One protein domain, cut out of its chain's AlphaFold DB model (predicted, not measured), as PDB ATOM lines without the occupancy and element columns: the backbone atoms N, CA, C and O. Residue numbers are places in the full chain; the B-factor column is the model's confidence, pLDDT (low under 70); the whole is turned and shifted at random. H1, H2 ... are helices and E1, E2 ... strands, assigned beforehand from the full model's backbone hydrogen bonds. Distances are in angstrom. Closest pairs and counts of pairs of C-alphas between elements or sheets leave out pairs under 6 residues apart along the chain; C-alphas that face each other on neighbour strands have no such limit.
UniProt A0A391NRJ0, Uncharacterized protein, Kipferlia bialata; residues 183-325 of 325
ATOM      1  N   PRO A 183     179.619 120.585 145.932       77.69
ATOM      2  CA  PRO A 183     178.559 121.203 145.123       77.69
ATOM      3  C   PRO A 183     178.833 122.657 144.714       77.69
ATOM      4  O   PRO A 183     178.345 123.124 143.686       77.69
ATOM      5  N   GLU A 184     179.612 123.385 145.513       82.19
ATOM      6  CA  GLU A 184     180.007 124.774 145.238       82.19
ATOM      7  C   GLU A 184     181.115 124.880 144.188       82.19
ATOM      8  O   GLU A 184     181.433 125.983 143.744       82.19
ATOM      9  N   GLY A 185     181.711 123.750 143.810       86.88
ATOM     10  CA  GLY A 185     182.937 123.693 143.040       86.88
ATOM     11  C   GLY A 185     184.193 123.959 143.873       86.88
ATOM     12  O   GLY A 185     184.178 124.065 145.103       86.88
ATOM     13  N   PHE A 186     185.317 124.079 143.178       88.06
ATOM     14  CA  PHE A 186     186.615 124.399 143.760       88.06
ATOM     15  C   PHE A 186     187.333 125.468 142.943       88.06
ATOM     16  O   PHE A 186     187.051 125.695 141.769       88.06
ATOM     17  N   SER A 187     188.288 126.134 143.583       87.25
ATOM     18  CA  SER A 187     189.171 127.124 142.972       87.25
ATOM     19  C   SER A 187     190.564 126.911 143.547       87.25
ATOM     20  O   SER A 187     190.739 126.977 144.762       87.25
ATOM     21  N   LYS A 188     191.535 126.625 142.678       87.62
ATOM     22  CA  LYS A 188     192.896 126.233 143.067       87.62
ATOM     23  C   LYS A 188     193.932 126.907 142.182       87.62
ATOM     24  O   LYS A 188     193.771 126.987 140.965       87.62
ATOM     25  N   MET A 189     195.024 127.349 142.802       87.31
ATOM     26  CA  MET A 189     196.232 127.761 142.087       87.31
ATOM     27  C   MET A 189     197.232 126.601 142.064       87.31
ATOM     28  O   MET A 189     197.476 125.989 143.098       87.31
ATOM     29  N   PHE A 190     197.863 126.323 140.925       87.44
ATOM     30  CA  PHE A 190     198.833 125.229 140.787       87.44
ATOM     31  C   PHE A 190     199.943 125.584 139.791       87.44
ATOM     32  O   PHE A 190     199.774 126.494 138.991       87.44
ATOM     33  N   TYR A 191     201.086 124.893 139.841       84.94
ATOM     34  CA  TYR A 191     202.175 125.075 138.868       84.94
ATOM     35  C   TYR A 191     202.148 123.965 137.807       84.94
ATOM     36  O   TYR A 191     201.837 124.219 136.651       84.94
ATOM     37  N   ASN A 192     202.416 122.716 138.196       77.38
ATOM     38  CA  ASN A 192     202.195 121.477 137.432       77.38
ATOM     39  C   ASN A 192     202.645 120.303 138.334       77.38
ATOM     40  O   ASN A 192     203.625 120.491 139.060       77.38
ATOM     41  N   PRO A 193     202.035 119.106 138.270       83.12
ATOM     42  CA  PRO A 193     200.791 118.771 137.572       83.12
ATOM     43  C   PRO A 193     199.553 119.340 138.271       83.12
ATOM     44  O   PRO A 193     199.598 119.707 139.441       83.12
ATOM     45  N   LEU A 194     198.446 119.443 137.527       84.06
ATOM     46  CA  LEU A 194     197.133 119.633 138.139       84.06
ATOM     47  C   LEU A 194     196.863 118.394 138.992       84.06
ATOM     48  O   LEU A 194     196.953 117.290 138.468       84.06
ATOM     49  N   THR A 195     196.562 118.562 140.274       85.62
ATOM     50  CA  THR A 195     196.170 117.450 141.142       85.62
ATOM     51  C   THR A 195     194.715 117.586 141.539       85.62
ATOM     52  O   THR A 195     194.213 118.697 141.735       85.62
ATOM     53  N   ARG A 196     194.031 116.445 141.616       85.19
ATOM     54  CA  ARG A 196     192.635 116.354 142.023       85.19
ATOM     55  C   ARG A 196     192.581 115.787 143.428       85.19
ATOM     56  O   ARG A 196     192.950 114.637 143.634       85.19
ATOM     57  N   THR A 197     192.089 116.577 144.365       87.00
ATOM     58  CA  THR A 197     191.908 116.135 145.744       87.00
ATOM     59  C   THR A 197     190.438 115.785 145.966       87.00
ATOM     60  O   THR A 197     189.556 116.607 145.721       87.00
ATOM     61  N   THR A 198     190.163 114.562 146.401       88.50
ATOM     62  CA  THR A 198     188.824 114.105 146.799       88.50
ATOM     63  C   THR A 198     188.821 113.793 148.282       88.50
ATOM     64  O   THR A 198     189.812 113.275 148.789       88.50
ATOM     65  N   TYR A 199     187.714 114.078 148.959       90.62
ATOM     66  CA  TYR A 199     187.552 113.849 150.390       90.62
ATOM     67  C   TYR A 199     186.346 112.959 150.652       90.62
ATOM     68  O   TYR A 199     185.317 113.092 149.986       90.62
ATOM     69  N   ARG A 200     186.475 112.057 151.623       90.69
ATOM     70  CA  ARG A 200     185.386 111.209 152.089       90.69
ATOM     71  C   ARG A 200     185.622 110.786 153.535       90.69
ATOM     72  O   ARG A 200     186.522 109.998 153.796       90.69
ATOM     73  N   GLU A 201     184.746 111.238 154.432       89.50
ATOM     74  CA  GLU A 201     184.640 110.742 155.815       89.50
ATOM     75  C   GLU A 201     185.993 110.743 156.549       89.50
ATOM     76  O   GLU A 201     186.487 109.710 157.001       89.50
ATOM     77  N   GLY A 202     186.638 111.907 156.613       88.69
ATOM     78  CA  GLY A 202     187.953 112.053 157.247       88.69
ATOM     79  C   GLY A 202     189.151 111.648 156.390       88.69
ATOM     80  O   GLY A 202     190.253 112.085 156.693       88.69
ATOM     81  N   VAL A 203     188.952 110.880 155.319       89.94
ATOM     82  CA  VAL A 203     190.033 110.426 154.438       89.94
ATOM     83  C   VAL A 203     190.119 111.338 153.238       89.94
ATOM     84  O   VAL A 203     189.097 111.608 152.593       89.94
ATOM     85  N   TRP A 204     191.333 111.737 152.865       88.81
ATOM     86  CA  TRP A 204     191.506 112.295 151.539       88.81
ATOM     87  C   TRP A 204     192.503 111.608 150.621       88.81
ATOM     88  O   TRP A 204     193.489 110.995 151.013       88.81
ATOM     89  N   GLU A 205     192.172 111.706 149.339       88.62
ATOM     90  CA  GLU A 205     192.854 111.046 148.246       88.62
ATOM     91  C   GLU A 205     193.278 112.097 147.228       88.62
ATOM     92  O   GLU A 205     192.460 112.882 146.740       88.62
ATOM     93  N   GLU A 206     194.554 112.080 146.856       87.25
ATOM     94  CA  GLU A 206     195.055 112.861 145.735       87.25
ATOM     95  C   GLU A 206     195.188 111.974 144.494       87.25
ATOM     96  O   GLU A 206     195.784 110.894 144.521       87.25
ATOM     97  N   LYS A 207     194.627 112.438 143.379       87.12
ATOM     98  CA  LYS A 207     194.680 111.776 142.078       87.12
ATOM     99  C   LYS A 207     195.364 112.680 141.068       87.12
ATOM    100  O   LYS A 207     195.095 113.878 140.974       87.12
ATOM    101  N   TYR A 208     196.232 112.068 140.276       85.94
ATOM    102  CA  TYR A 208     196.963 112.733 139.209       85.94
ATOM    103  C   TYR A 208     196.264 112.413 137.885       85.94
ATOM    104  O   TYR A 208     196.232 111.243 137.491       85.94
ATOM    105  N   PRO A 209     195.672 113.405 137.200       80.81
ATOM    106  CA  PRO A 209     195.135 113.199 135.872       80.81
ATOM    107  C   PRO A 209     196.255 112.772 134.924       80.81
ATOM    108  O   PRO A 209     197.389 113.247 134.998       80.81
ATOM    109  N   VAL A 210     195.928 111.837 134.030       79.69
ATOM    110  CA  VAL A 210     196.872 111.319 133.026       79.69
ATOM    111  C   VAL A 210     197.260 112.419 132.029       79.69
ATOM    112  O   VAL A 210     198.355 112.412 131.467       79.69
ATOM    113  N   TRP A 211     196.372 113.389 131.835       78.44
ATOM    114  CA  TRP A 211     196.567 114.566 131.003       78.44
ATOM    115  C   TRP A 211     196.891 115.797 131.857       78.44
ATOM    116  O   TRP A 211     196.557 115.882 133.037       78.44
ATOM    117  N   SER A 212     197.545 116.779 131.240       80.62
ATOM    118  CA  SER A 212     197.773 118.091 131.839       80.62
ATOM    119  C   SER A 212     197.177 119.135 130.900       80.62
ATOM    120  O   SER A 212     197.622 119.206 129.753       80.62
ATOM    121  N   PRO A 213     196.182 119.931 131.340       76.25
ATOM    122  CA  PRO A 213     195.605 120.976 130.491       76.25
ATOM    123  C   PRO A 213     196.609 122.108 130.254       76.25
ATOM    124  O   PRO A 213     196.424 122.939 129.369       76.25
ATOM    125  N   CYS A 214     197.672 122.137 131.059       83.88
ATOM    126  CA  CYS A 214     198.655 123.192 131.107       83.88
ATOM    127  C   CYS A 214     200.011 122.693 130.594       83.88
ATOM    128  O   CYS A 214     200.459 121.606 130.982       83.88
ATOM    129  N   PRO A 215     200.714 123.494 129.782       84.31
ATOM    130  CA  PRO A 215     202.116 123.259 129.476       84.31
ATOM    131  C   PRO A 215     202.978 123.088 130.740       84.31
ATOM    132  O   PRO A 215     202.726 123.682 131.787       84.31
ATOM    133  N   ARG A 216     204.048 122.289 130.640       85.56
ATOM    134  CA  ARG A 216     205.083 122.174 131.685       85.56
ATOM    135  C   ARG A 216     206.104 123.305 131.553       85.56
ATOM    136  O   ARG A 216     207.277 123.059 131.287       85.56
ATOM    137  N   ASP A 217     205.640 124.540 131.687       89.12
ATOM    138  CA  ASP A 217     206.446 125.754 131.505       89.12
ATOM    139  C   ASP A 217     206.821 126.450 132.823       89.12
ATOM    140  O   ASP A 217     207.488 127.481 132.814       89.12
ATOM    141  N   GLY A 218     206.432 125.869 133.964       88.12
ATOM    142  CA  GLY A 218     206.710 126.420 135.292       88.12
ATOM    143  C   GLY A 218     205.840 127.623 135.653       88.12
ATOM    144  O   GLY A 218     206.056 128.227 136.706       88.12
ATOM    145  N   ARG A 219     204.857 127.973 134.815       90.00
ATOM    146  CA  ARG A 219     203.889 129.023 135.126       90.00
ATOM    147  C   ARG A 219     202.914 128.574 136.196       90.00
ATOM    148  O   ARG A 219     202.704 127.383 136.424       90.00
ATOM    149  N   ARG A 220     202.305 129.563 136.842       90.00
ATOM    150  CA  ARG A 220     201.200 129.352 137.765       90.00
ATOM    151  C   ARG A 220     199.881 129.441 137.007       90.00
ATOM    152  O   ARG A 220     199.650 130.377 136.245       90.00
ATOM    153  N   TYR A 221     199.010 128.482 137.257       90.31
ATOM    154  CA  TYR A 221     197.691 128.358 136.672       90.31
ATOM    155  C   TYR A 221     196.627 128.457 137.755       90.31
ATOM    156  O   TYR A 221     196.864 128.121 138.917       90.31
ATOM    157  N   HIS A 222     195.448 128.905 137.352       89.38
ATOM    158  CA  HIS A 222     194.232 128.894 138.144       89.38
ATOM    159  C   HIS A 222     193.233 127.956 137.485       89.38
ATOM    160  O   HIS A 222     192.937 128.108 136.298       89.38
ATOM    161  N   VAL A 223     192.706 127.018 138.260       90.75
ATOM    162  CA  VAL A 223     191.567 126.192 137.866       90.75
ATOM    163  C   VAL A 223     190.374 126.534 138.742       90.75
ATOM    164  O   VAL A 223     190.513 126.728 139.951       90.75
ATOM    165  N   ILE A 224     189.208 126.605 138.117       91.19
ATOM    166  CA  ILE A 224     187.915 126.621 138.786       91.19
ATOM    167  C   ILE A 224     187.132 125.433 138.246       91.19
ATOM    168  O   ILE A 224     186.954 125.353 137.033       91.19
ATOM    169  N   GLY A 225     186.697 124.521 139.107       90.62
ATOM    170  CA  GLY A 225     185.935 123.349 138.686       90.62
ATOM    171  C   GLY A 225     184.583 123.253 139.376       90.62
ATOM    172  O   GLY A 225     184.452 123.702 140.512       90.62
ATOM    173  N   PHE A 226     183.587 122.685 138.696       89.50
ATOM    174  CA  PHE A 226     182.223 122.511 139.212       89.50
ATOM    175  C   PHE A 226     181.672 121.135 138.867       89.50
ATOM    176  O   PHE A 226     181.761 120.743 137.698       89.50
ATOM    177  N   PRO A 227     181.034 120.437 139.820       87.38
ATOM    178  CA  PRO A 227     180.353 119.191 139.516       87.38
ATOM    179  C   PRO A 227     179.135 119.445 138.617       87.38
ATOM    180  O   PRO A 227     178.337 120.357 138.837       87.38
ATOM    181  N   LEU A 228     178.985 118.594 137.610       86.62
ATOM    182  CA  LEU A 228     177.927 118.602 136.611       86.62
ATOM    183  C   LEU A 228     177.328 117.196 136.483       86.62
ATOM    184  O   LEU A 228     177.572 116.458 135.524       86.62
ATOM    185  N   GLY A 229     176.561 116.794 137.497       84.62
ATOM    186  CA  GLY A 229     176.092 115.415 137.614       84.62
ATOM    187  C   GLY A 229     177.275 114.470 137.826       84.62
ATOM    188  O   GLY A 229     177.903 114.509 138.877       84.62
ATOM    189  N   ARG A 230     177.577 113.625 136.832       84.06
ATOM    190  CA  ARG A 230     178.784 112.780 136.848       84.06
ATOM    191  C   ARG A 230     180.028 113.521 136.362       84.06
ATOM    192  O   ARG A 230     181.118 113.169 136.788       84.06
ATOM    193  N   ASN A 231     179.870 114.478 135.455       88.50
ATOM    194  CA  ASN A 231     180.989 115.183 134.840       88.50
ATOM    195  C   ASN A 231     181.377 116.400 135.679       88.50
ATOM    196  O   ASN A 231     180.727 116.725 136.669       88.50
ATOM    197  N   GLU A 232     182.416 117.102 135.258       89.75
ATOM    198  CA  GLU A 232     182.879 118.334 135.878       89.75
ATOM    199  C   GLU A 232     183.225 119.354 134.792       89.75
ATOM    200  O   GLU A 232     183.849 119.014 133.788       89.75
ATOM    201  N   ILE A 233     182.832 120.613 134.972       90.69
ATOM    202  CA  ILE A 233     183.325 121.698 134.118       90.69
ATOM    203  C   ILE A 233     184.560 122.283 134.776       90.69
ATOM    204  O   ILE A 233     184.476 122.722 135.916       90.69
ATOM    205  N   GLN A 234     185.662 122.364 134.036       91.69
ATOM    206  CA  GLN A 234     186.897 123.004 134.473       91.69
ATOM    207  C   GLN A 234     187.200 124.236 133.631       91.69
ATOM    208  O   GLN A 234     187.309 124.175 132.409       91.69
ATOM    209  N   LEU A 235     187.389 125.364 134.300       91.25
ATOM    210  CA  LEU A 235     187.854 126.616 133.724       91.25
ATOM    211  C   LEU A 235     189.310 126.813 134.132       91.25
ATOM    212  O   LEU A 235     189.602 126.984 135.315       91.25
ATOM    213  N   VAL A 236     190.222 126.818 133.163       90.31
ATOM    214  CA  VAL A 236     191.668 126.900 133.401       90.31
ATOM    215  C   VAL A 236     192.243 128.145 132.731       90.31
ATOM    216  O   VAL A 236     192.010 128.371 131.546       90.31
ATOM    217  N   THR A 237     193.015 128.940 133.468       89.69
ATOM    218  CA  THR A 237     193.759 130.097 132.940       89.69
ATOM    219  C   THR A 237     195.173 130.115 133.510       89.69
ATOM    220  O   THR A 237     195.391 129.742 134.662       89.69
ATOM    221  N   SER A 238     196.140 130.592 132.730       88.25
ATOM    222  CA  SER A 238     197.434 131.022 133.269       88.25
ATOM    223  C   SER A 238     197.254 132.316 134.067       88.25
ATOM    224  O   SER A 238     196.399 133.141 133.730       88.25
ATOM    225  N   GLU A 239     198.062 132.517 135.111       84.38
ATOM    226  CA  GLU A 239     198.147 133.798 135.827       84.38
ATOM    227  C   GLU A 239     198.652 134.927 134.905       84.38
ATOM    228  O   GLU A 239     198.260 136.084 135.067       84.38
ATOM    229  N   GLU A 240     199.474 134.589 133.904       82.94
ATOM    230  CA  GLU A 240     200.048 135.544 132.944       82.94
ATOM    231  C   GLU A 240     199.068 135.952 131.835       82.94
ATOM    232  O   GLU A 240     199.146 137.075 131.341       82.94
ATOM    233  N   ASP A 241     198.120 135.085 131.472       78.62
ATOM    234  CA  ASP A 241     197.253 135.274 130.294       78.62
ATOM    235  C   ASP A 241     196.059 136.212 130.560       78.62
ATOM    236  O   ASP A 241     195.098 136.261 129.792       78.62
ATOM    237  N   GLY A 242     196.083 136.965 131.663       66.00
ATOM    238  CA  GLY A 242     195.133 138.055 131.906       66.00
ATOM    239  C   GLY A 242     193.673 137.627 132.096       66.00
ATOM    240  O   GLY A 242     192.792 138.483 132.116       66.00
ATOM    241  N   GLY A 243     193.394 136.332 132.290       67.56
ATOM    242  CA  GLY A 243     192.044 135.823 132.548       67.56
ATOM    243  C   GLY A 243     191.311 135.258 131.331       67.56
ATOM    244  O   GLY A 243     190.082 135.234 131.337       67.56
ATOM    245  N   VAL A 244     192.028 134.781 130.308       79.44
ATOM    246  CA  VAL A 244     191.437 133.910 129.281       79.44
ATOM    247  C   VAL A 244     191.267 132.507 129.863       79.44
ATOM    248  O   VAL A 244     192.231 131.760 130.022       79.44
ATOM    249  N   TYR A 245     190.027 132.140 130.182       83.50
ATOM    250  CA  TYR A 245     189.713 130.800 130.675       83.50
ATOM    251  C   TYR A 245     189.427 129.857 129.510       83.50
ATOM    252  O   TYR A 245     188.474 130.047 128.752       83.50
ATOM    253  N   THR A 246     190.230 128.802 129.412       88.00
ATOM    254  CA  THR A 246     189.893 127.637 128.597       88.00
ATOM    255  C   THR A 246     188.910 126.781 129.383       88.00
ATOM    256  O   THR A 246     189.176 126.440 130.536       88.00
ATOM    257  N   ALA A 247     187.772 126.466 128.773       90.00
ATOM    258  CA  ALA A 247     186.743 125.641 129.380       90.00
ATOM    259  C   ALA A 247     186.878 124.191 128.905       90.00
ATOM    260  O   ALA A 247     187.080 123.930 127.718       90.00
ATOM    261  N   TRP A 248     186.733 123.258 129.834       90.69
ATOM    262  CA  TRP A 248     186.830 121.827 129.597       90.69
ATOM    263  C   TRP A 248     185.689 121.100 130.297       90.69
ATOM    264  O   TRP A 248     185.272 121.502 131.381       90.69
ATOM    265  N   LEU A 249     185.205 120.025 129.687       89.56
ATOM    266  CA  LEU A 249     184.355 119.035 130.333       89.56
ATOM    267  C   LEU A 249     185.223 117.833 130.689       89.56
ATOM    268  O   LEU A 249     185.899 117.282 129.821       89.56
ATOM    269  N   PHE A 250     185.205 117.446 131.952       88.31
ATOM    270  CA  PHE A 250     185.994 116.359 132.504       88.31
ATOM    271  C   PHE A 250     185.073 115.227 132.973       88.31
ATOM    272  O   PHE A 250     184.133 115.478 133.726       88.31
ATOM    273  N   ASP A 251     185.345 113.987 132.552       87.38
ATOM    274  CA  ASP A 251     184.725 112.795 133.147       87.38
ATOM    275  C   ASP A 251     185.656 112.239 134.240       87.38
ATOM    276  O   ASP A 251     186.709 111.675 133.928       87.38
ATOM    277  N   PRO A 252     185.285 112.340 135.527       83.62
ATOM    278  CA  PRO A 252     186.107 111.871 136.634       83.62
ATOM    279  C   PRO A 252     186.302 110.350 136.693       83.62
ATOM    280  O   PRO A 252     187.132 109.892 137.479       83.62
ATOM    281  N   VAL A 253     185.530 109.567 135.932       83.62
ATOM    282  CA  VAL A 253     185.605 108.098 135.918       83.62
ATOM    283  C   VAL A 253     186.552 107.605 134.829       83.62
ATOM    284  O   VAL A 253     187.442 106.807 135.121       83.62
ATOM    285  N   SER A 254     186.371 108.052 133.582       83.38
ATOM    286  CA  SER A 254     187.272 107.679 132.481       83.38
ATOM    287  C   SER A 254     188.555 108.509 132.459       83.38
ATOM    288  O   SER A 254     189.537 108.101 131.843       83.38
ATOM    289  N   MET A 255     188.561 109.638 133.175       83.75
ATOM    290  CA  MET A 255     189.598 110.665 133.144       83.75
ATOM    291  C   MET A 255     189.722 111.351 131.777       83.75
ATOM    292  O   MET A 255     190.770 111.923 131.485       83.75
ATOM    293  N   ASP A 256     188.681 111.319 130.946       84.19
ATOM    294  CA  ASP A 256     188.672 111.990 129.648       84.19
ATOM    295  C   ASP A 256     188.397 113.491 129.790       84.19
ATOM    296  O   ASP A 256     187.687 113.935 130.696       84.19
ATOM    297  N   LEU A 257     188.942 114.273 128.856       86.12
ATOM    298  CA  LEU A 257     188.766 115.719 128.799       86.12
ATOM    299  C   LEU A 257     188.309 116.147 127.406       86.12
ATOM    300  O   LEU A 257     188.959 115.827 126.409       86.12
ATOM    301  N   VAL A 258     187.229 116.920 127.344       87.69
ATOM    302  CA  VAL A 258     186.691 117.468 126.097       87.69
ATOM    303  C   VAL A 258     186.757 118.991 126.130       87.69
ATOM    304  O   VAL A 258     186.233 119.602 127.065       87.69
ATOM    305  N   PRO A 259     187.405 119.635 125.140       87.56
ATOM    306  CA  PRO A 259     187.423 121.087 125.055       87.56
ATOM    307  C   PRO A 259     186.015 121.612 124.816       87.56
ATOM    308  O   PRO A 259     185.280 121.111 123.964       87.56
ATOM    309  N   LEU A 260     185.668 122.660 125.547       86.25
ATOM    310  CA  LEU A 260     184.425 123.389 125.376       86.25
ATOM    311  C   LEU A 260     184.681 124.687 124.620       86.25
ATOM    312  O   LEU A 260     185.821 125.119 124.435       86.25
ATOM    313  N   GLN A 261     183.600 125.331 124.184       83.81
ATOM    314  CA  GLN A 261     183.717 126.678 123.643       83.81
ATOM    315  C   GLN A 261     184.275 127.615 124.727       83.81
ATOM    316  O   GLN A 261     183.772 127.596 125.856       83.81
ATOM    317  N   PRO A 262     185.298 128.429 124.411       80.62
ATOM    318  CA  PRO A 262     185.809 129.424 125.340       80.62
ATOM    319  C   PRO A 262     184.694 130.354 125.816       80.62
ATOM    320  O   PRO A 262     183.806 130.724 125.044       80.62
ATOM    321  N   LEU A 263     184.761 130.766 127.081       82.44
ATOM    322  CA  LEU A 263     183.833 131.766 127.594       82.44
ATOM    323  C   LEU A 263     184.075 133.104 126.874       82.44
ATOM    324  O   LEU A 263     185.235 133.468 126.662       82.44
ATOM    325  N   PRO A 264     183.019 133.867 126.529       81.25
ATOM    326  CA  PRO A 264     183.123 135.159 125.853       81.25
ATOM    327  C   PRO A 264     183.573 136.249 126.838       81.25
ATOM    328  O   PRO A 264     182.854 137.205 127.125       81.25
ATOM    329  N   LEU A 265     184.757 136.070 127.417       79.00
ATOM    330  CA  LEU A 265     185.355 137.006 128.353       79.00
ATOM    331  C   LEU A 265     186.047 138.129 127.568       79.00
ATOM    332  O   LEU A 265     186.792 137.843 126.629       79.00
ATOM    333  N   PRO A 266     185.831 139.406 127.929       74.19
ATOM    334  CA  PRO A 266     186.588 140.498 127.338       74.19
ATOM    335  C   PRO A 266     188.073 140.356 127.682       74.19
ATOM    336  O   PRO A 266     188.426 139.986 128.804       74.19
ATOM    337  N   GLU A 267     188.943 140.703 126.732       70.62
ATOM    338  CA  GLU A 267     190.383 140.774 126.978       70.62
ATOM    339  C   GLU A 267     190.677 141.729 128.141       70.62
ATOM    340  O   GLU A 267     190.165 142.854 128.206       70.62
ATOM    341  N   TYR A 268     191.519 141.288 129.075       68.81
ATOM    342  CA  TYR A 268     191.836 142.061 130.266       68.81
ATOM    343  C   TYR A 268     193.347 142.187 130.477       68.81
ATOM    344  O   TYR A 268     194.042 141.250 130.855       68.81
ATOM    345  N   ASN A 269     193.846 143.413 130.300       61.75
ATOM    346  CA  ASN A 269     195.260 143.771 130.448       61.75
ATOM    347  C   ASN A 269     195.597 144.234 131.875       61.75
ATOM    348  O   ASN A 269     196.095 145.344 132.077       61.75
ATOM    349  N   GLY A 270     195.269 143.441 132.892       64.44
ATOM    350  CA  GLY A 270     195.538 143.813 134.283       64.44
ATOM    351  C   GLY A 270     195.952 142.642 135.158       64.44
ATOM    352  O   GLY A 270     195.919 141.493 134.741       64.44
ATOM    353  N   PHE A 271     196.316 142.954 136.405       63.56
ATOM    354  CA  PHE A 271     196.670 141.939 137.396       63.56
ATOM    355  C   PHE A 271     195.571 140.888 137.531       63.56
ATOM    356  O   PHE A 271     194.392 141.245 137.670       63.56
ATOM    357  N   PHE A 272     195.996 139.625 137.537       61.56
ATOM    358  CA  PHE A 272     195.156 138.468 137.780       61.56
ATOM    359  C   PHE A 272     194.316 138.687 139.045       61.56
ATOM    360  O   PHE A 272     194.828 138.918 140.142       61.56
ATOM    361  N   SER A 273     192.997 138.676 138.873       70.50
ATOM    362  CA  SER A 273     192.049 138.615 139.977       70.50
ATOM    363  C   SER A 273     191.394 137.249 139.882       70.50
ATOM    364  O   SER A 273     190.776 136.987 138.846       70.50
ATOM    365  N   PRO A 274     191.497 136.392 140.912       76.25
ATOM    366  CA  PRO A 274     190.869 135.084 140.862       76.25
ATOM    367  C   PRO A 274     189.374 135.280 140.635       76.25
ATOM    368  O   PRO A 274     188.716 136.032 141.364       76.25
ATOM    369  N   ALA A 275     188.865 134.664 139.572       85.00
ATOM    370  CA  ALA A 275     187.437 134.623 139.343       85.00
ATOM    371  C   ALA A 275     186.788 133.676 140.359       85.00
ATOM    372  O   ALA A 275     187.435 132.831 140.993       85.00
ATOM    373  N   ARG A 276     185.489 133.860 140.534       89.00
ATOM    374  CA  ARG A 276     184.623 132.984 141.305       89.00
ATOM    375  C   ARG A 276     183.515 132.546 140.384       89.00
ATOM    376  O   ARG A 276     183.017 133.350 139.608       89.00
ATOM    377  N   ALA A 277     183.128 131.293 140.475       90.81
ATOM    378  CA  ALA A 277     181.896 130.856 139.863       90.81
ATOM    379  C   ALA A 277     181.111 130.029 140.871       90.81
ATOM    380  O   ALA A 277     181.658 129.599 141.885       90.81
ATOM    381  N   VAL A 278     179.815 129.917 140.626       92.06
ATOM    382  CA  VAL A 278     178.881 129.186 141.473       92.06
ATOM    383  C   VAL A 278     177.714 128.717 140.615       92.06
ATOM    384  O   VAL A 278     177.235 129.449 139.744       92.06
ATOM    385  N   MET A 279     177.246 127.498 140.862       92.25
ATOM    386  CA  MET A 279     176.021 126.982 140.258       92.25
ATOM    387  C   MET A 279     174.815 127.613 140.957       92.25
ATOM    388  O   MET A 279     174.615 127.407 142.149       92.25
ATOM    389  N   VAL A 280     174.019 128.399 140.233       91.81
ATOM    390  CA  VAL A 280     172.813 129.065 140.779       91.81
ATOM    391  C   VAL A 280     171.554 128.214 140.607       91.81
ATOM    392  O   VAL A 280     170.546 128.406 141.284       91.81
ATOM    393  N   SER A 281     171.627 127.270 139.676       89.62
ATOM    394  CA  SER A 281     170.665 126.219 139.384       89.62
ATOM    395  C   SER A 281     171.447 125.046 138.778       89.62
ATOM    396  O   SER A 281     172.620 125.220 138.432       89.62
ATOM    397  N   PRO A 282     170.833 123.867 138.585       87.94
ATOM    398  CA  PRO A 282     171.506 122.754 137.927       87.94
ATOM    399  C   PRO A 282     172.069 123.111 136.548       87.94
ATOM    400  O   PRO A 282     173.112 122.599 136.185       87.94
ATOM    401  N   THR A 283     171.432 124.010 135.795       89.44
ATOM    402  CA  THR A 283     171.785 124.320 134.397       89.44
ATOM    403  C   THR A 283     172.372 125.714 134.209       89.44
ATOM    404  O   THR A 283     172.570 126.148 133.076       89.44
ATOM    405  N   THR A 284     172.609 126.465 135.283       90.38
ATOM    406  CA  THR A 284     173.049 127.857 135.177       90.38
ATOM    407  C   THR A 284     174.178 128.124 136.157       90.38
ATOM    408  O   THR A 284     174.032 127.968 137.370       90.38
ATOM    409  N   MET A 285     175.307 128.573 135.619       92.00
ATOM    410  CA  MET A 285     176.478 128.980 136.381       92.00
ATOM    411  C   MET A 285     176.619 130.499 136.315       92.00
ATOM    412  O   MET A 285     176.598 131.095 135.236       92.00
ATOM    413  N   LEU A 286     176.799 131.127 137.473       91.88
ATOM    414  CA  LEU A 286     177.194 132.524 137.574       91.88
ATOM    415  C   LEU A 286     178.712 132.585 137.706       91.88
ATOM    416  O   LEU A 286     179.267 132.054 138.663       91.88
ATOM    417  N   PHE A 287     179.375 133.250 136.767       90.81
ATOM    418  CA  PHE A 287     180.811 133.494 136.795       90.81
ATOM    419  C   PHE A 287     181.074 134.979 137.041       90.81
ATOM    420  O   PHE A 287     180.633 135.841 136.285       90.81
ATOM    421  N   LEU A 288     181.805 135.280 138.108       89.44
ATOM    422  CA  LEU A 288     182.147 136.620 138.557       89.44
ATOM    423  C   LEU A 288     183.664 136.802 138.544       89.44
ATOM    424  O   LEU A 288     184.413 136.185 139.302       89.44
ATOM    425  N   ALA A 289     184.112 137.727 137.709       85.38
ATOM    426  CA  ALA A 289     185.446 138.294 137.731       85.38
ATOM    427  C   ALA A 289     185.353 139.786 138.073       85.38
ATOM    428  O   ALA A 289     184.290 140.398 138.036       85.38
ATOM    429  N   LYS A 290     186.491 140.416 138.376       81.44
ATOM    430  CA  LYS A 290     186.562 141.810 138.854       81.44
ATOM    431  C   LYS A 290     185.787 142.839 138.011       81.44
ATOM    432  O   LYS A 290     185.437 143.888 138.541       81.44
ATOM    433  N   ARG A 291     185.599 142.587 136.713       81.00
ATOM    434  CA  ARG A 291     184.944 143.497 135.756       81.00
ATOM    435  C   ARG A 291     183.889 142.820 134.887       81.00
ATOM    436  O   ARG A 291     183.416 143.432 133.939       81.00
ATOM    437  N   VAL A 292     183.614 141.544 135.131       83.44
ATOM    438  CA  VAL A 292     182.782 140.748 134.236       83.44
ATOM    439  C   VAL A 292     181.914 139.840 135.075       83.44
ATOM    440  O   VAL A 292     182.420 139.113 135.929       83.44
ATOM    441  N   SER A 293     180.624 139.871 134.781       87.38
ATOM    442  CA  SER A 293     179.653 138.905 135.262       87.38
ATOM    443  C   SER A 293     179.129 138.159 134.044       87.38
ATOM    444  O   SER A 293     178.569 138.767 133.135       87.38
ATOM    445  N   LEU A 294     179.354 136.850 133.988       88.94
ATOM    446  CA  LEU A 294     178.797 135.994 132.948       88.94
ATOM    447  C   LEU A 294     177.749 135.076 133.554       88.94
ATOM    448  O   LEU A 294     177.962 134.488 134.616       88.94
ATOM    449  N   VAL A 295     176.652 134.912 132.826       88.56
ATOM    450  CA  VAL A 295     175.670 133.865 133.085       88.56
ATOM    451  C   VAL A 295     175.868 132.808 132.015       88.56
ATOM    452  O   VAL A 295     175.658 133.044 130.822       88.56
ATOM    453  N   VAL A 296     176.329 131.641 132.446       88.75
ATOM    454  CA  VAL A 296     176.601 130.507 131.570       88.75
ATOM    455  C   VAL A 296     175.436 129.539 131.691       88.75
ATOM    456  O   VAL A 296     175.209 128.962 132.755       88.75
ATOM    457  N   ASN A 297     174.696 129.379 130.599       87.69
ATOM    458  CA  ASN A 297     173.630 128.396 130.498       87.69
ATOM    459  C   ASN A 297     174.211 127.106 129.931       87.69
ATOM    460  O   ASN A 297     174.739 127.062 128.815       87.69
ATOM    461  N   ILE A 298     174.103 126.065 130.736       86.81
ATOM    462  CA  ILE A 298     174.538 124.720 130.415       86.81
ATOM    463  C   ILE A 298     173.359 124.009 129.767       86.81
ATOM    464  O   ILE A 298     172.252 124.024 130.308       86.81
ATOM    465  N   ASP A 299     173.594 123.402 128.606       84.94
ATOM    466  CA  ASP A 299     172.562 122.642 127.912       84.94
ATOM    467  C   ASP A 299     172.056 121.505 128.826       84.94
ATOM    468  O   ASP A 299     172.862 120.676 129.265       84.94
ATOM    469  N   PRO A 300     170.744 121.427 129.127       85.56
ATOM    470  CA  PRO A 300     170.174 120.340 129.918       85.56
ATOM    471  C   PRO A 300     170.502 118.941 129.376       85.56
ATOM    472  O   PRO A 300     170.541 117.978 130.143       85.56
ATOM    473  N   PHE A 301     170.773 118.809 128.072       82.69
ATOM    474  CA  PHE A 301     171.221 117.556 127.468       82.69
ATOM    475  C   PHE A 301     172.524 117.030 128.089       82.69
ATOM    476  O   PHE A 301     172.721 115.818 128.137       82.69
ATOM    477  N   MET A 302     173.377 117.894 128.650       79.06
ATOM    478  CA  MET A 302     174.610 117.473 129.330       79.06
ATOM    479  C   MET A 302     174.361 116.637 130.591       79.06
ATOM    480  O   MET A 302     175.249 115.917 131.040       79.06
ATOM    481  N   PHE A 303     173.148 116.697 131.144       80.19
ATOM    482  CA  PHE A 303     172.724 115.883 132.286       80.19
ATOM    483  C   PHE A 303     172.022 114.590 131.861       80.19
ATOM    484  O   PHE A 303     171.613 113.801 132.713       80.19
ATOM    485  N   SER A 304     171.847 114.375 130.555       78.94
ATOM    486  CA  SER A 304     171.203 113.175 130.035       78.94
ATOM    487  C   SER A 304     172.110 111.944 130.186       78.94
ATOM    488  O   SER A 304     173.337 112.057 130.075       78.94
ATOM    489  N   PRO A 305     171.540 110.746 130.407       76.19
ATOM    490  CA  PRO A 305     172.290 109.489 130.389       76.19
ATOM    491  C   PRO A 305     173.123 109.287 129.118       76.19
ATOM    492  O   PRO A 305     174.194 108.689 129.166       76.19
ATOM    493  N   GLU A 306     172.654 109.796 127.982       74.69
ATOM    494  CA  GLU A 306     173.323 109.688 126.691       74.69
ATOM    495  C   GLU A 306     174.649 110.458 126.689       74.69
ATOM    496  O   GLU A 306     175.691 109.886 126.355       74.69
ATOM    497  N   CYS A 307     174.641 111.709 127.162       68.12
ATOM    498  CA  CYS A 307     175.845 112.540 127.277       68.12
ATOM    499  C   CYS A 307     176.846 111.998 128.316       68.12
ATOM    500  O   CYS A 307     178.047 112.248 128.233       68.12
ATOM    501  N   ILE A 308     176.361 111.208 129.278       66.44
ATOM    502  CA  ILE A 308     177.186 110.503 130.268       66.44
ATOM    503  C   ILE A 308     177.981 109.338 129.636       66.44
ATOM    504  O   ILE A 308     178.968 108.877 130.210       66.44
ATOM    505  N   THR A 309     177.573 108.848 128.460       63.97
ATOM    506  CA  THR A 309     178.238 107.725 127.767       63.97
ATOM    507  C   THR A 309     179.086 108.143 126.566       63.97
ATOM    508  O   THR A 309     180.001 107.409 126.197       63.97
ATOM    509  N   SER A 310     178.814 109.310 125.973       67.69
ATOM    510  CA  SER A 310     179.599 109.905 124.889       67.69
ATOM    511  C   SER A 310     179.610 111.424 125.038       67.69
ATOM    512  O   SER A 310     178.553 112.049 125.069       67.69
ATOM    513  N   MET A 311     180.799 112.023 125.109       63.28
ATOM    514  CA  MET A 311     180.966 113.475 125.265       63.28
ATOM    515  C   MET A 311     181.000 114.240 123.926       63.28
ATOM    516  O   MET A 311     181.269 115.444 123.899       63.28
ATOM    517  N   GLU A 312     180.742 113.571 122.796       65.81
ATOM    518  CA  GLU A 312     180.694 114.220 121.482       65.81
ATOM    519  C   GLU A 312     179.490 115.176 121.363       65.81
ATOM    520  O   GLU A 312     178.351 114.800 121.623       65.81
ATOM    521  N   GLY A 313     179.736 116.417 120.917       56.47
ATOM    522  CA  GLY A 313     178.681 117.387 120.584       56.47
ATOM    523  C   GLY A 313     178.231 118.331 121.708       56.47
ATOM    524  O   GLY A 313     177.252 119.048 121.517       56.47
ATOM    525  N   CYS A 314     178.927 118.380 122.848       58.28
ATOM    526  CA  CYS A 314     178.594 119.298 123.947       58.28
ATOM    527  C   CYS A 314     178.804 120.773 123.547       58.28
ATOM    528  O   CYS A 314     179.896 121.154 123.117       58.28
ATOM    529  N   VAL A 315     177.785 121.622 123.723       59.62
ATOM    530  CA  VAL A 315     177.844 123.064 123.416       59.62
ATOM    531  C   VAL A 315     177.443 123.883 124.641       59.62
ATOM    532  O   VAL A 315     176.496 123.547 125.346       59.62
ATOM    533  N   PHE A 316     178.155 124.986 124.870       58.47
ATOM    534  CA  PHE A 316     177.840 125.975 125.898       58.47
ATOM    535  C   PHE A 316     177.244 127.216 125.253       58.47
ATOM    536  O   PHE A 316     177.710 127.657 124.204       58.47
ATOM    537  N   SER A 317     176.254 127.815 125.911       63.81
ATOM    538  CA  SER A 317     175.834 129.177 125.593       63.81
ATOM    539  C   SER A 317     176.124 130.066 126.794       63.81
ATOM    540  O   SER A 317     175.674 129.811 127.910       63.81
ATOM    541  N   ALA A 318     176.927 131.098 126.582       64.44
ATOM    542  CA  ALA A 318     177.258 132.066 127.612       64.44
ATOM    543  C   ALA A 318     176.759 133.432 127.166       64.44
ATOM    544  O   ALA A 318     177.076 133.883 126.065       64.44
ATOM    545  N   ASN A 319     175.985 134.080 128.030       64.88
ATOM    546  CA  ASN A 319     175.559 135.454 127.832       64.88
ATOM    547  C   ASN A 319     176.309 136.335 128.828       64.88
ATOM    548  O   ASN A 319     176.458 135.996 130.007       64.88
ATOM    549  N   VAL A 320     176.795 137.474 128.344       69.00
ATOM    550  CA  VAL A 320     177.314 138.519 129.225       69.00
ATOM    551  C   VAL A 320     176.113 139.123 129.938       69.00
ATOM    552  O   VAL A 320     175.189 139.590 129.276       69.00
ATOM    553  N   ALA A 321     176.104 139.068 131.268       67.38
ATOM    554  CA  ALA A 321     175.081 139.764 132.030       67.38
ATOM    555  C   ALA A 321     175.473 141.239 132.092       67.38
ATOM    556  O   ALA A 321     176.575 141.565 132.545       67.38
ATOM    557  N   ASP A 322     174.578 142.122 131.648       60.66
ATOM    558  CA  ASP A 322     174.738 143.552 131.891       60.66
ATOM    559  C   ASP A 322     174.736 143.768 133.401       60.66
ATOM    560  O   ASP A 322     173.773 143.427 134.098       60.66
ATOM    561  N   SER A 323     175.844 144.289 133.916       54.62
ATOM    562  CA  SER A 323     175.972 144.592 135.324       54.62
ATOM    563  C   SER A 323     176.308 146.063 135.527       54.62
ATOM    564  O   SER A 323     177.393 146.539 135.197       54.62
ATOM    565  N   ASP A 324     175.342 146.788 136.088       47.09
ATOM    566  CA  ASP A 324     175.539 148.129 136.631       47.09
ATOM    567  C   ASP A 324     176.209 147.998 138.017       47.09
ATOM    568  O   ASP A 324     175.557 148.162 139.050       47.09
ATOM    569  N   TYR A 325     177.494 147.617 138.053       51.16
ATOM    570  CA  TYR A 325     178.314 147.585 139.279       51.16
ATOM    571  C   TYR A 325     179.252 148.787 139.396       51.16
ATOM    572  O   TYR A 325     179.971 149.099 138.418       51.16
TER     573      TYR A 325
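AT A GLANCE: This is residues 183 to 325 of the 325 residues of an uncharacterized protein of Kipferlia bialata (UniProt A0A391NRJ0). Two strongly twisted antiparallel sheets, E1-E4-E5-E6-E7 and E8-E9-E10-E11, stand partly face to face as a loose sandwich, coming nearest each other where E8 passes E4. The hairpin E2 and E3 makes an arm at one side, of which residues 199 to 204 stick out, and the long link of residues 260 to 275 passes from the one sheet to the other. The printed part has 143 residues with eleven named strands and one short helix, in the order E1 to E10, H1, E11; it is mostly strand, though under half of its residues are in named elements. The whole is compact, with a radius of gyration of the C-alphas of 15.2 A and spans of 40 by 37 by 31 A.

HOW THE PARTS SIT: Begin at E1, residues 186 to 190, an edge strand antiparallel to E4, residues 221 to 228; N 188 and O 223 are within hydrogen-bond range at 2.9 A. From E4 a meander, each strand the antiparallel neighbour of the one before, goes on through E5, residues 231 to 238, E6, residues 246 to 250, and E7, residues 257 to 259. Look there at N 224 and O 235, 2.9 A, N 234 and O 248, 2.8 A, and N 249 and O 258, 2.8 A. Between E1 and E4 in the chain comes the hairpin of E2, residues 196 to 200, and E3, residues 203 to 207, with N 198 and O 205 at 2.9 A; E2 is apart from E4, and E3 from E5. A second meander joins E8, residues 276 to 281, E9, residues 284 to 289, and E10, residues 292 to 298, with N 278 and O 286 at 3.0 A and N 287 and O 294 at 2.9 A. E11, residues 316 to 320, is antiparallel to E10 at 151 degrees, with N 297 and O 317 at 2.9 A. The closest C-alphas of E4 and E8 are those of Ile 224 and Ala 277, 7.4 A apart. H1, residues 300 to 303, only grazes the first sheet, with residues 302 to 303; it is too short for an O i to N i+4 pair, and its one O i to N i+3 pair is within range.

IN THESE COORDINATES: Find C-alpha 186 at (186.615, 124.399, 143.760), where E1 begins. E4 runs 22.0 A and E5 22.9 A from first to last C-alpha; E10 runs 18.4 A. E11 ends at C-alpha 320, (177.314, 138.519, 129.225).

THE WHOLE: The C-alphas farthest apart are those of Val 203 and Asp 324, 44.1 A. The printed part has no cut. Long links join E3 to E4, E7 to E8 and H1 to E11. The mean pLDDT of the printed part is 81.5; residues 242 to 243, 268 to 272 and 307 to 325 are under 70.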